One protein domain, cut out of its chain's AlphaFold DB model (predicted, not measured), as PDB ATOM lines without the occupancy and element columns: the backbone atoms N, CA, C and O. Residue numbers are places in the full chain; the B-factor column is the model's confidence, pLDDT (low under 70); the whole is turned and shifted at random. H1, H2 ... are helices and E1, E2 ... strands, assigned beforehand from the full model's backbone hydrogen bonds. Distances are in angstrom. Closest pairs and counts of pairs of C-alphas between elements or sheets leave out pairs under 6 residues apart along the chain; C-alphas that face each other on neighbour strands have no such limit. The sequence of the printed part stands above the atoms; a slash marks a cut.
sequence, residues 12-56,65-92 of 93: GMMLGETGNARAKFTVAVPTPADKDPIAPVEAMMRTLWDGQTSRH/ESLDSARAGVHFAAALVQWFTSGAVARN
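What this domain is: This is residues 12 to 56 and 65 to 92 of the 93 residues of an uncharacterized protein of Streptomyces sp. ADI95-17 (UniProt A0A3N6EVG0). Three helices, H1, H2 and H3, lie one after another with H2 between the other two, and a small ribbon of two short strands, E1 and E2, sits at one end of them. Each helix runs opposite ways to its neighbour, and the long link of residues 28 to 38 makes a loop at the ribbon's end. The printed part has 73 residues, with three named helices and two named strands in the order H1, E1, H2, H3, E2; the sheet has the order E1 - E2 and is antiparallel, and the class is mostly helix. The whole is only just compact, close to loose, with a radius of gyration of the C-alphas of 13.0 A, and elongated, spanning 38 by 23 by 22 A.

How they stand to each other: Start at the first printed residue, where H1 covers residues 12 to 20. It touches H2, residues 39 to 51, at a shallow tilt of 28 degrees, opposite ways; the closest C-alphas are those of Leu 15 and Glu 42, 6.8 A apart. Next along the printed part look at E1, residues 25 to 27, whose antiparallel neighbour is E2, residues 89 to 91, with 163 degrees between their directions. There N 26 and O 90 are 2.9 A apart and N 90 and O 26 are 3.0 A apart, both within hydrogen-bond range. H2 also touches H3, residues 67 to 86, which meets it with residues 73 to 80 alone; the closest C-alphas are those of Met 44 and Phe 76, 6.1 A apart. These two run opposite ways at a steep tilt of 36 degrees, only just past shallow. H1 and H3 are apart. The closest C-alphas of H3 and E2 are those of Trp 83 and Val 89, 5.4 A apart. In H1, H2 and H3 every O i to N i+4 pair is within hydrogen-bond range.

Where its parts are: Find C-alpha 12 at (-13.051, 29.941, -15.112); from there H1 runs 12.5 A to C-alpha 20. E1 spans 6.7 A from Phe 25 to Val 27. H2 runs 17.3 A from Ala 39 to Gly 51. Find C-alpha 67 at (-8.887, 45.174, 2.607), where H3, the longest helix, begins its 28.4 A to Ser 86. E2 spans 7.1 A from Val 89 and ends at C-alpha 91, at (-1.231, 17.611, -14.219).

The domain as a whole: The two C-alphas farthest apart are those of Ala 33 and Leu 67, 38.3 A. Residues 57 to 64 are not printed, and C-alphas 56 and 65 are 13.1 A apart across this cut, which falls in the link from H2 to H3. The link from E1 to H2 is long, with 11 residues; those from H1 to E1 and from H3 to E2 are tight. The mean pLDDT of the printed part is 93.3, and no printed residue is under 70.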
ATOM      1  N   GLY A  12     -11.867  30.723 -14.740       92.25
ATOM      2  CA  GLY A  12     -13.051  29.941 -15.112       92.25
ATOM      3  C   GLY A  12     -12.744  28.803 -16.095       92.25
ATOM      4  O   GLY A  12     -13.254  27.696 -15.934       92.25
ATOM      5  N   MET A  13     -11.854  29.027 -17.072       93.69
ATOM      6  CA  MET A  13     -11.391  27.962 -17.977       93.69
ATOM      7  C   MET A  13     -10.565  26.905 -17.235       93.69
ATOM      8  O   MET A  13     -10.734  25.712 -17.480       93.69
ATOM      9  N   MET A  14      -9.703  27.327 -16.304       94.44
ATOM     10  CA  MET A  14      -8.930  26.407 -15.463       94.44
ATOM     11  C   MET A  14      -9.833  25.564 -14.556       94.44
ATOM     12  O   MET A  14      -9.612  24.363 -14.458       94.44
ATOM     13  N   LEU A  15     -10.880  26.153 -13.966       95.25
ATOM     14  CA  LEU A  15     -11.902  25.430 -13.199       95.25
ATOM     15  C   LEU A  15     -12.609  24.368 -14.052       95.25
ATOM     16  O   LEU A  15     -12.774  23.235 -13.602       95.25
ATOM     17  N   GLY A  16     -12.982  24.712 -15.289       94.75
ATOM     18  CA  GLY A  16     -13.566  23.757 -16.234       94.75
ATOM     19  C   GLY A  16     -12.625  22.588 -16.544       94.75
ATOM     20  O   GLY A  16     -13.027  21.430 -16.467       94.75
ATOM     21  N   GLU A  17     -11.353  22.874 -16.830       94.38
ATOM     22  CA  GLU A  17     -10.345  21.841 -17.100       94.38
ATOM     23  C   GLU A  17     -10.079  20.956 -15.876       94.38
ATOM     24  O   GLU A  17     -10.030  19.733 -15.998       94.38
ATOM     25  N   THR A  18      -9.940  21.549 -14.687       95.38
ATOM     26  CA  THR A  18      -9.771  20.798 -13.439       95.38
ATOM     27  C   THR A  18     -10.954  19.868 -13.197       95.38
ATOM     28  O   THR A  18     -10.730  18.698 -12.901       95.38
ATOM     29  N   GLY A  19     -12.189  20.334 -13.404       95.38
ATOM     30  CA  GLY A  19     -13.394  19.510 -13.283       95.38
ATOM     31  C   GLY A  19     -13.463  18.359 -14.294       95.38
ATOM     32  O   GLY A  19     -13.857  17.255 -13.930       95.38
ATOM     33  N   ASN A  20     -13.028  18.582 -15.535       94.88
ATOM     34  CA  ASN A  20     -13.065  17.565 -16.593       94.88
ATOM     35  C   ASN A  20     -11.928  16.536 -16.495       94.88
ATOM     36  O   ASN A  20     -12.066  15.411 -16.972       94.88
ATOM     37  N   ALA A  21     -10.794  16.912 -15.902       94.19
ATOM     38  CA  ALA A  21      -9.569  16.118 -15.906       94.19
ATOM     39  C   ALA A  21      -9.064  15.778 -14.496       94.19
ATOM     40  O   ALA A  21      -7.865  15.586 -14.315       94.19
ATOM     41  N   ARG A  22      -9.954  15.682 -13.497       94.81
ATOM     42  CA  ARG A  22      -9.608  15.473 -12.070       94.81
ATOM     43  C   ARG A  22      -8.600  14.346 -11.857       94.81
ATOM     44  O   ARG A  22      -7.570  14.554 -11.229       94.81
ATOM     45  N   ALA A  23      -8.843  13.195 -12.485       93.19
ATOM     46  CA  ALA A  23      -7.986  12.010 -12.403       93.19
ATOM     47  C   ALA A  23      -6.566  12.207 -12.971       93.19
ATOM     48  O   ALA A  23      -5.684  11.390 -12.723       93.19
ATOM     49  N   LYS A  24      -6.329  13.277 -13.737       93.94
ATOM     50  CA  LYS A  24      -5.003  13.631 -14.254       93.94
ATOM     51  C   LYS A  24      -4.191  14.464 -13.275       93.94
ATOM     52  O   LYS A  24      -3.024  14.722 -13.554       93.94
ATOM     53  N   PHE A  25      -4.769  14.920 -12.170       95.19
ATOM     54  CA  PHE A  25      -4.043  15.726 -11.203       95.19
ATOM     55  C   PHE A  25      -3.500  14.883 -10.058       95.19
ATOM     56  O   PHE A  25      -4.194  14.044  -9.492       95.19
ATOM     57  N   THR A  26      -2.257  15.161  -9.684       94.56
ATOM     58  CA  THR A  26      -1.647  14.671  -8.451       94.56
ATOM     59  C   THR A  26      -1.408  15.833  -7.505       94.56
ATOM     60  O   THR A  26      -1.084  16.944  -7.930       94.56
ATOM     61  N   VAL A  27      -1.566  15.562  -6.212       95.44
ATOM     62  CA  VAL A  27      -1.304  16.506  -5.127       95.44
ATOM     63  C   VAL A  27      -0.351  15.836  -4.145       95.44
ATOM     64  O   VAL A  27      -0.546  14.681  -3.780       95.44
ATOM     65  N   ALA A  28       0.704  16.545  -3.752       95.62
ATOM     66  CA  ALA A  28       1.759  16.014  -2.890       95.62
ATOM     67  C   ALA A  28       1.275  15.730  -1.459       95.62
ATOM     68  O   ALA A  28       1.842  14.886  -0.771       95.62
ATOM     69  N   VAL A  29       0.229  16.430  -1.010       92.25
ATOM     70  CA  VAL A  29      -0.405  16.186   0.287       92.25
ATOM     71  C   VAL A  29      -1.255  14.910   0.199       92.25
ATOM     72  O   VAL A  29      -2.163  14.854  -0.636       92.25
ATOM     73  N   PRO A  30      -1.011  13.900   1.059       92.31
ATOM     74  CA  PRO A  30      -1.816  12.687   1.083       92.31
ATOM     75  C   PRO A  30      -3.292  12.997   1.317       92.31
ATOM     76  O   PRO A  30      -3.654  13.765   2.208       92.31
ATOM     77  N   THR A  31      -4.142  12.369   0.515       90.12
ATOM     78  CA  THR A  31      -5.595  12.504   0.591       90.12
ATOM     79  C   THR A  31      -6.192  11.154   0.994       90.12
ATOM     80  O   THR A  31      -5.705  10.127   0.512       90.12
ATOM     81  N   PRO A  32      -7.205  11.110   1.882       93.56
ATOM     82  CA  PRO A  32      -7.898   9.865   2.205       93.56
ATOM     83  C   PRO A  32      -8.429   9.164   0.947       93.56
ATOM     84  O   PRO A  32      -8.827   9.826  -0.007       93.56
ATOM     85  N   ALA A  33      -8.457   7.829   0.952       89.75
ATOM     86  CA  ALA A  33      -8.761   7.028  -0.239       89.75
ATOM     87  C   ALA A  33     -10.161   7.279  -0.840       89.75
ATOM     88  O   ALA A  33     -10.373   7.022  -2.021       89.75
ATOM     89  N   ASP A  34     -11.112   7.779  -0.046       93.12
ATOM     90  CA  ASP A  34     -12.480   8.113  -0.461       93.12
ATOM     91  C   ASP A  34     -12.653   9.584  -0.883       93.12
ATOM     92  O   ASP A  34     -13.771  10.019  -1.175       93.12
ATOM     93  N   LYS A  35     -11.577  10.379  -0.873       93.38
ATOM     94  CA  LYS A  35     -11.599  11.808  -1.194       93.38
ATOM     95  C   LYS A  35     -10.819  12.093  -2.464       93.38
ATOM     96  O   LYS A  35      -9.869  11.407  -2.818       93.38
ATOM     97  N   ASP A  36     -11.226  13.163  -3.129       93.88
ATOM     98  CA  ASP A  36     -10.557  13.627  -4.326       93.88
ATOM     99  C   ASP A  36      -9.340  14.505  -3.988       93.88
ATOM    100  O   ASP A  36      -9.519  15.576  -3.392       93.88
ATOM    101  N   PRO A  37      -8.123  14.109  -4.403       93.06
ATOM    102  CA  PRO A  37      -6.907  14.866  -4.133       93.06
ATOM    103  C   PRO A  37      -6.926  16.304  -4.654       93.06
ATOM    104  O   PRO A  37      -6.316  17.171  -4.032       93.06
ATOM    105  N   ILE A  38      -7.616  16.595  -5.768       96.19
ATOM    106  CA  ILE A  38      -7.604  17.945  -6.361       96.19
ATOM    107  C   ILE A  38      -8.633  18.894  -5.736       96.19
ATOM    108  O   ILE A  38      -8.573  20.106  -5.963       96.19
ATOM    109  N   ALA A  39      -9.557  18.377  -4.920       95.94
ATOM    110  CA  ALA A  39     -10.657  19.158  -4.356       95.94
ATOM    111  C   ALA A  39     -10.206  20.400  -3.554       95.94
ATOM    112  O   ALA A  39     -10.803  21.460  -3.751       95.94
ATOM    113  N   PRO A  40      -9.143  20.361  -2.719       95.25
ATOM    114  CA  PRO A  40      -8.670  21.562  -2.026       95.25
ATOM    115  C   PRO A  40      -8.191  22.658  -2.987       95.25
ATOM    116  O   PRO A  40      -8.452  23.838  -2.770       95.25
ATOM    117  N   VAL A  41      -7.525  22.274  -4.079       96.38
ATOM    118  CA  VAL A  41      -7.017  23.209  -5.096       96.38
ATOM    119  C   VAL A  41      -8.174  23.861  -5.842       96.38
ATOM    120  O   VAL A  41      -8.194  25.078  -6.027       96.38
ATOM    121  N   GLU A  42      -9.167  23.063  -6.231       97.12
ATOM    122  CA  GLU A  42     -10.396  23.572  -6.834       97.12
ATOM    123  C   GLU A  42     -11.146  24.516  -5.891       97.12
ATOM    124  O   GLU A  42     -11.586  25.575  -6.331       97.12
ATOM    125  N   ALA A  43     -11.245  24.192  -4.601       97.00
ATOM    126  CA  ALA A  43     -11.914  25.039  -3.618       97.00
ATOM    127  C   ALA A  43     -11.246  26.419  -3.481       97.00
ATOM    128  O   ALA A  43     -11.941  27.432  -3.382       97.00
ATOM    129  N   MET A  44      -9.912  26.493  -3.552       97.19
ATOM    130  CA  MET A  44      -9.201  27.780  -3.594       97.19
ATOM    131  C   MET A  44      -9.529  28.564  -4.871       97.19
ATOM    132  O   MET A  44      -9.799  29.764  -4.811       97.19
ATOM    133  N   MET A  45      -9.550  27.894  -6.029       96.19
ATOM    134  CA  MET A  45      -9.914  28.524  -7.304       96.19
ATOM    135  C   MET A  45     -11.367  29.017  -7.305       96.19
ATOM    136  O   MET A  45     -11.633  30.121  -7.775       96.19
ATOM    137  N   ARG A  46     -12.299  28.246  -6.733       95.50
ATOM    138  CA  ARG A  46     -13.704  28.639  -6.544       95.50
ATOM    139  C   ARG A  46     -13.835  29.831  -5.611       95.50
ATOM    140  O   ARG A  46     -14.504  30.789  -5.963       95.50
ATOM    141  N   THR A  47     -13.122  29.828  -4.486       94.31
ATOM    142  CA  THR A  47     -13.107  30.968  -3.552       94.31
ATOM    143  C   THR A  47     -12.716  32.269  -4.257       94.31
ATOM    144  O   THR A  47     -13.347  33.302  -4.047       94.31
ATOM    145  N   LEU A  48     -11.710  32.222  -5.135       93.19
ATOM    146  CA  LEU A  48     -11.306  33.379  -5.935       93.19
ATOM    147  C   LEU A  48     -12.352  33.763  -6.990       93.19
ATOM    148  O   LEU A  48     -12.689  34.938  -7.112       93.19
ATOM    149  N   TRP A  49     -12.858  32.780  -7.735       92.12
ATOM    150  CA  TRP A  49     -13.803  32.990  -8.834       92.12
ATOM    151  C   TRP A  49     -15.164  33.510  -8.361       92.12
ATOM    152  O   TRP A  49     -15.704  34.457  -8.925       92.12
ATOM    153  N   ASP A  50     -15.710  32.915  -7.304       89.12
ATOM    154  CA  ASP A  50     -17.036  33.246  -6.785       89.12
ATOM    155  C   ASP A  50     -16.987  34.450  -5.827       89.12
ATOM    156  O   ASP A  50     -17.950  35.213  -5.742       89.12
ATOM    157  N   GLY A  51     -15.859  34.658  -5.132       87.31
ATOM    158  CA  GLY A  51     -15.688  35.733  -4.149       87.31
ATOM    159  C   GLY A  51     -15.385  37.115  -4.740       87.31
ATOM    160  O   GLY A  51     -15.745  38.125  -4.136       87.31
ATOM    161  N   GLN A  52     -14.761  37.201  -5.921       85.00
ATOM    162  CA  GLN A  52     -14.425  38.478  -6.579       85.00
ATOM    163  C   GLN A  52     -15.562  38.975  -7.489       85.00
ATOM    164  O   GLN A  52     -15.408  39.139  -8.700       85.00
ATOM    165  N   THR A  53     -16.723  39.232  -6.882       82.44
ATOM    166  CA  THR A  53     -17.986  39.601  -7.561       82.44
ATOM    167  C   THR A  53     -17.936  40.885  -8.403       82.44
ATOM    168  O   THR A  53     -18.823  41.114  -9.221       82.44
ATOM    169  N   SER A  54     -16.920  41.738  -8.237       76.31
ATOM    170  CA  SER A  54     -16.701  42.919  -9.091       76.31
ATOM    171  C   SER A  54     -16.070  42.572 -10.446       76.31
ATOM    172  O   SER A  54     -16.222  43.313 -11.417       76.31
ATOM    173  N   ARG A  55     -15.339  41.450 -10.517       74.75
ATOM    174  CA  ARG A  55     -14.523  41.041 -11.674       74.75
ATOM    175  C   ARG A  55     -15.132  39.898 -12.461       74.75
ATOM    176  O   ARG A  55     -14.825  39.725 -13.641       74.75
ATOM    177  N   HIS A  56     -15.968  39.110 -11.805       74.12
ATOM    178  CA  HIS A  56     -16.630  37.959 -12.384       74.12
ATOM    179  C   HIS A  56     -18.123  38.257 -12.361       74.12
ATOM    180  O   HIS A  56     -18.712  38.421 -11.296       74.12
ATOM    181  N   GLU A  65     -15.295  45.556  -1.764       85.12
ATOM    182  CA  GLU A  65     -14.097  44.782  -1.450       85.12
ATOM    183  C   GLU A  65     -13.422  45.360  -0.204       85.12
ATOM    184  O   GLU A  65     -12.892  46.472  -0.220       85.12
ATOM    185  N   SER A  66     -13.431  44.608   0.898       90.75
ATOM    186  CA  SER A  66     -12.672  44.987   2.085       90.75
ATOM    187  C   SER A  66     -11.180  44.705   1.888       90.75
ATOM    188  O   SER A  66     -10.773  43.830   1.121       90.75
ATOM    189  N   LEU A  67     -10.331  45.421   2.628       93.19
ATOM    190  CA  LEU A  67      -8.887  45.174   2.607       93.19
ATOM    191  C   LEU A  67      -8.545  43.727   3.003       93.19
ATOM    192  O   LEU A  67      -7.633  43.124   2.436       93.19
ATOM    193  N   ASP A  68      -9.287  43.158   3.951       94.00
ATOM    194  CA  ASP A  68      -9.060  41.793   4.418       94.00
ATOM    195  C   ASP A  68      -9.462  40.751   3.372       94.00
ATOM    196  O   ASP A  68      -8.720  39.788   3.163       94.00
ATOM    197  N   SER A  69     -10.570  40.959   2.646       90.94
ATOM    198  CA  SER A  69     -10.952  40.053   1.555       90.94
ATOM    199  C   SER A  69      -9.952  40.118   0.400       90.94
ATOM    200  O   SER A  69      -9.559  39.077  -0.132       90.94
ATOM    201  N   ALA A  70      -9.453  41.314   0.072       91.56
ATOM    202  CA  ALA A  70      -8.413  41.494  -0.934       91.56
ATOM    203  C   ALA A  70      -7.117  40.752  -0.557       91.56
ATOM    204  O   ALA A  70      -6.548  40.034  -1.383       91.56
ATOM    205  N   ARG A  71      -6.674  40.858   0.704       96.12
ATOM    206  CA  ARG A  71      -5.499  40.130   1.218       96.12
ATOM    207  C   ARG A  71      -5.688  38.618   1.152       96.12
ATOM    208  O   ARG A  71      -4.810  37.922   0.647       96.12
ATOM    209  N   ALA A  72      -6.834  38.114   1.610       95.12
ATOM    210  CA  ALA A  72      -7.148  36.691   1.539       95.12
ATOM    211  C   ALA A  72      -7.114  36.178   0.089       95.12
ATOM    212  O   ALA A  72      -6.516  35.136  -0.182       95.12
ATOM    213  N   GLY A  73      -7.668  36.945  -0.857       94.00
ATOM    214  CA  GLY A  73      -7.595  36.636  -2.284       94.00
ATOM    215  C   GLY A  73      -6.155  36.530  -2.799       94.00
ATOM    216  O   GLY A  73      -5.807  35.567  -3.481       94.00
ATOM    217  N   VAL A  74      -5.278  37.466  -2.427       95.69
ATOM    218  CA  VAL A  74      -3.851  37.390  -2.792       95.69
ATOM    219  C   VAL A  74      -3.185  36.152  -2.191       95.69
ATOM    220  O   VAL A  74      -2.430  35.481  -2.891       95.69
ATOM    221  N   HIS A  75      -3.483  35.802  -0.938       97.81
ATOM    222  CA  HIS A  75      -2.920  34.608  -0.302       97.81
ATOM    223  C   HIS A  75      -3.333  33.317  -1.023       97.81
ATOM    224  O   HIS A  75      -2.472  32.486  -1.311       97.81
ATOM    225  N   PHE A  76      -4.614  33.170  -1.383       97.50
ATOM    226  CA  PHE A  76      -5.078  32.029  -2.182       97.50
ATOM    227  C   PHE A  76      -4.379  31.964  -3.543       97.50
ATOM    228  O   PHE A  76      -3.898  30.901  -3.939       97.50
ATOM    229  N   ALA A  77      -4.282  33.095  -4.247       96.44
ATOM    230  CA  ALA A  77      -3.628  33.154  -5.551       96.44
ATOM    231  C   ALA A  77      -2.134  32.798  -5.464       96.44
ATOM    232  O   ALA A  77      -1.643  31.998  -6.259       96.44
ATOM    233  N   ALA A  78      -1.419  33.341  -4.476       98.25
ATOM    234  CA  ALA A  78      -0.004  33.058  -4.258       98.25
ATOM    235  C   ALA A  78       0.236  31.578  -3.919       98.25
ATOM    236  O   ALA A  78       1.139  30.961  -4.484       98.25
ATOM    237  N   ALA A  79      -0.600  30.989  -3.057       97.94
ATOM    238  CA  ALA A  79      -0.522  29.571  -2.715       97.94
ATOM    239  C   ALA A  79      -0.759  28.672  -3.939       97.94
ATOM    240  O   ALA A  79       0.028  27.761  -4.189       97.94
ATOM    241  N   LEU A  80      -1.788  28.968  -4.745       97.31
ATOM    242  CA  LEU A  80      -2.067  28.260  -5.997       97.31
ATOM    243  C   LEU A  80      -0.868  28.302  -6.950       97.31
ATOM    244  O   LEU A  80      -0.435  27.257  -7.438       97.31
ATOM    245  N   VAL A  81      -0.311  29.494  -7.193       96.31
ATOM    246  CA  VAL A  81       0.878  29.654  -8.042       96.31
ATOM    247  C   VAL A  81       2.022  28.807  -7.499       96.31
ATOM    248  O   VAL A  81       2.560  27.989  -8.242       96.31
ATOM    249  N   GLN A  82       2.340  28.936  -6.210       97.44
ATOM    250  CA  GLN A  82       3.444  28.208  -5.593       97.44
ATOM    251  C   GLN A  82       3.268  26.687  -5.675       97.44
ATOM    252  O   GLN A  82       4.230  25.962  -5.928       97.44
ATOM    253  N   TRP A  83       2.054  26.171  -5.485       97.19
ATOM    254  CA  TRP A  83       1.789  24.734  -5.566       97.19
ATOM    255  C   TRP A  83       1.988  24.184  -6.978       97.19
ATOM    256  O   TRP A  83       2.585  23.120  -7.145       97.19
ATOM    257  N   PHE A  84       1.555  24.918  -8.003       95.69
ATOM    258  CA  PHE A  84       1.746  24.492  -9.390       95.69
ATOM    259  C   PHE A  84       3.178  24.682  -9.898       95.69
ATOM    260  O   PHE A  84       3.599  23.910 -10.760       95.69
ATOM    261  N   THR A  85       3.911  25.696  -9.426       95.25
ATOM    262  CA  THR A  85       5.307  25.942  -9.835       95.25
ATOM    263  C   THR A  85       6.286  25.002  -9.142       95.25
ATOM    264  O   THR A  85       7.240  24.558  -9.773       95.25
ATOM    265  N   SER A  86       6.040  24.655  -7.876       96.50
ATOM    266  CA  SER A  86       6.856  23.689  -7.126       96.50
ATOM    267  C   SER A  86       6.590  22.229  -7.500       96.50
ATOM    268  O   SER A  86       7.362  21.354  -7.118       96.50
ATOM    269  N   GLY A  87       5.495  21.948  -8.212       95.75
ATOM    270  CA  GLY A  87       5.062  20.582  -8.509       95.75
ATOM    271  C   GLY A  87       4.320  19.898  -7.358       95.75
ATOM    272  O   GLY A  87       3.958  18.733  -7.493       95.75
ATOM    273  N   ALA A  88       4.027  20.613  -6.262       96.94
ATOM    274  CA  ALA A  88       3.136  20.116  -5.212       96.94
ATOM    275  C   ALA A  88       1.739  19.779  -5.760       96.94
ATOM    276  O   ALA A  88       1.054  18.921  -5.210       96.94
ATOM    277  N   VAL A  89       1.335  20.429  -6.856       96.69
ATOM    278  CA  VAL A  89       0.221  20.011  -7.706       96.69
ATOM    279  C   VAL A  89       0.711  19.897  -9.144       96.69
ATOM    280  O   VAL A  89       1.229  20.861  -9.718       96.69
ATOM    281  N   ALA A  90       0.497  18.740  -9.764       94.88
ATOM    282  CA  ALA A  90       0.877  18.488 -11.148       94.88
ATOM    283  C   ALA A  90      -0.298  17.927 -11.950       94.88
ATOM    284  O   ALA A  90      -1.157  17.237 -11.415       94.88
ATOM    285  N   ARG A  91      -0.331  18.245 -13.249       92.81
ATOM    286  CA  ARG A  91      -1.231  17.611 -14.219       92.81
ATOM    287  C   ARG A  91      -0.404  16.632 -15.036       92.81
ATOM    288  O   ARG A  91       0.514  17.056 -15.737       92.81
ATOM    289  N   ASN A  92      -0.741  15.358 -14.949       88.31
ATOM    290  CA  ASN A  92      -0.115  14.290 -15.706       88.31
ATOM    291  C   ASN A  92      -0.726  14.199 -17.121       88.31
ATOM    292  O   ASN A  92      -1.859  14.657 -17.322       88.31
TER     293      ASN A  92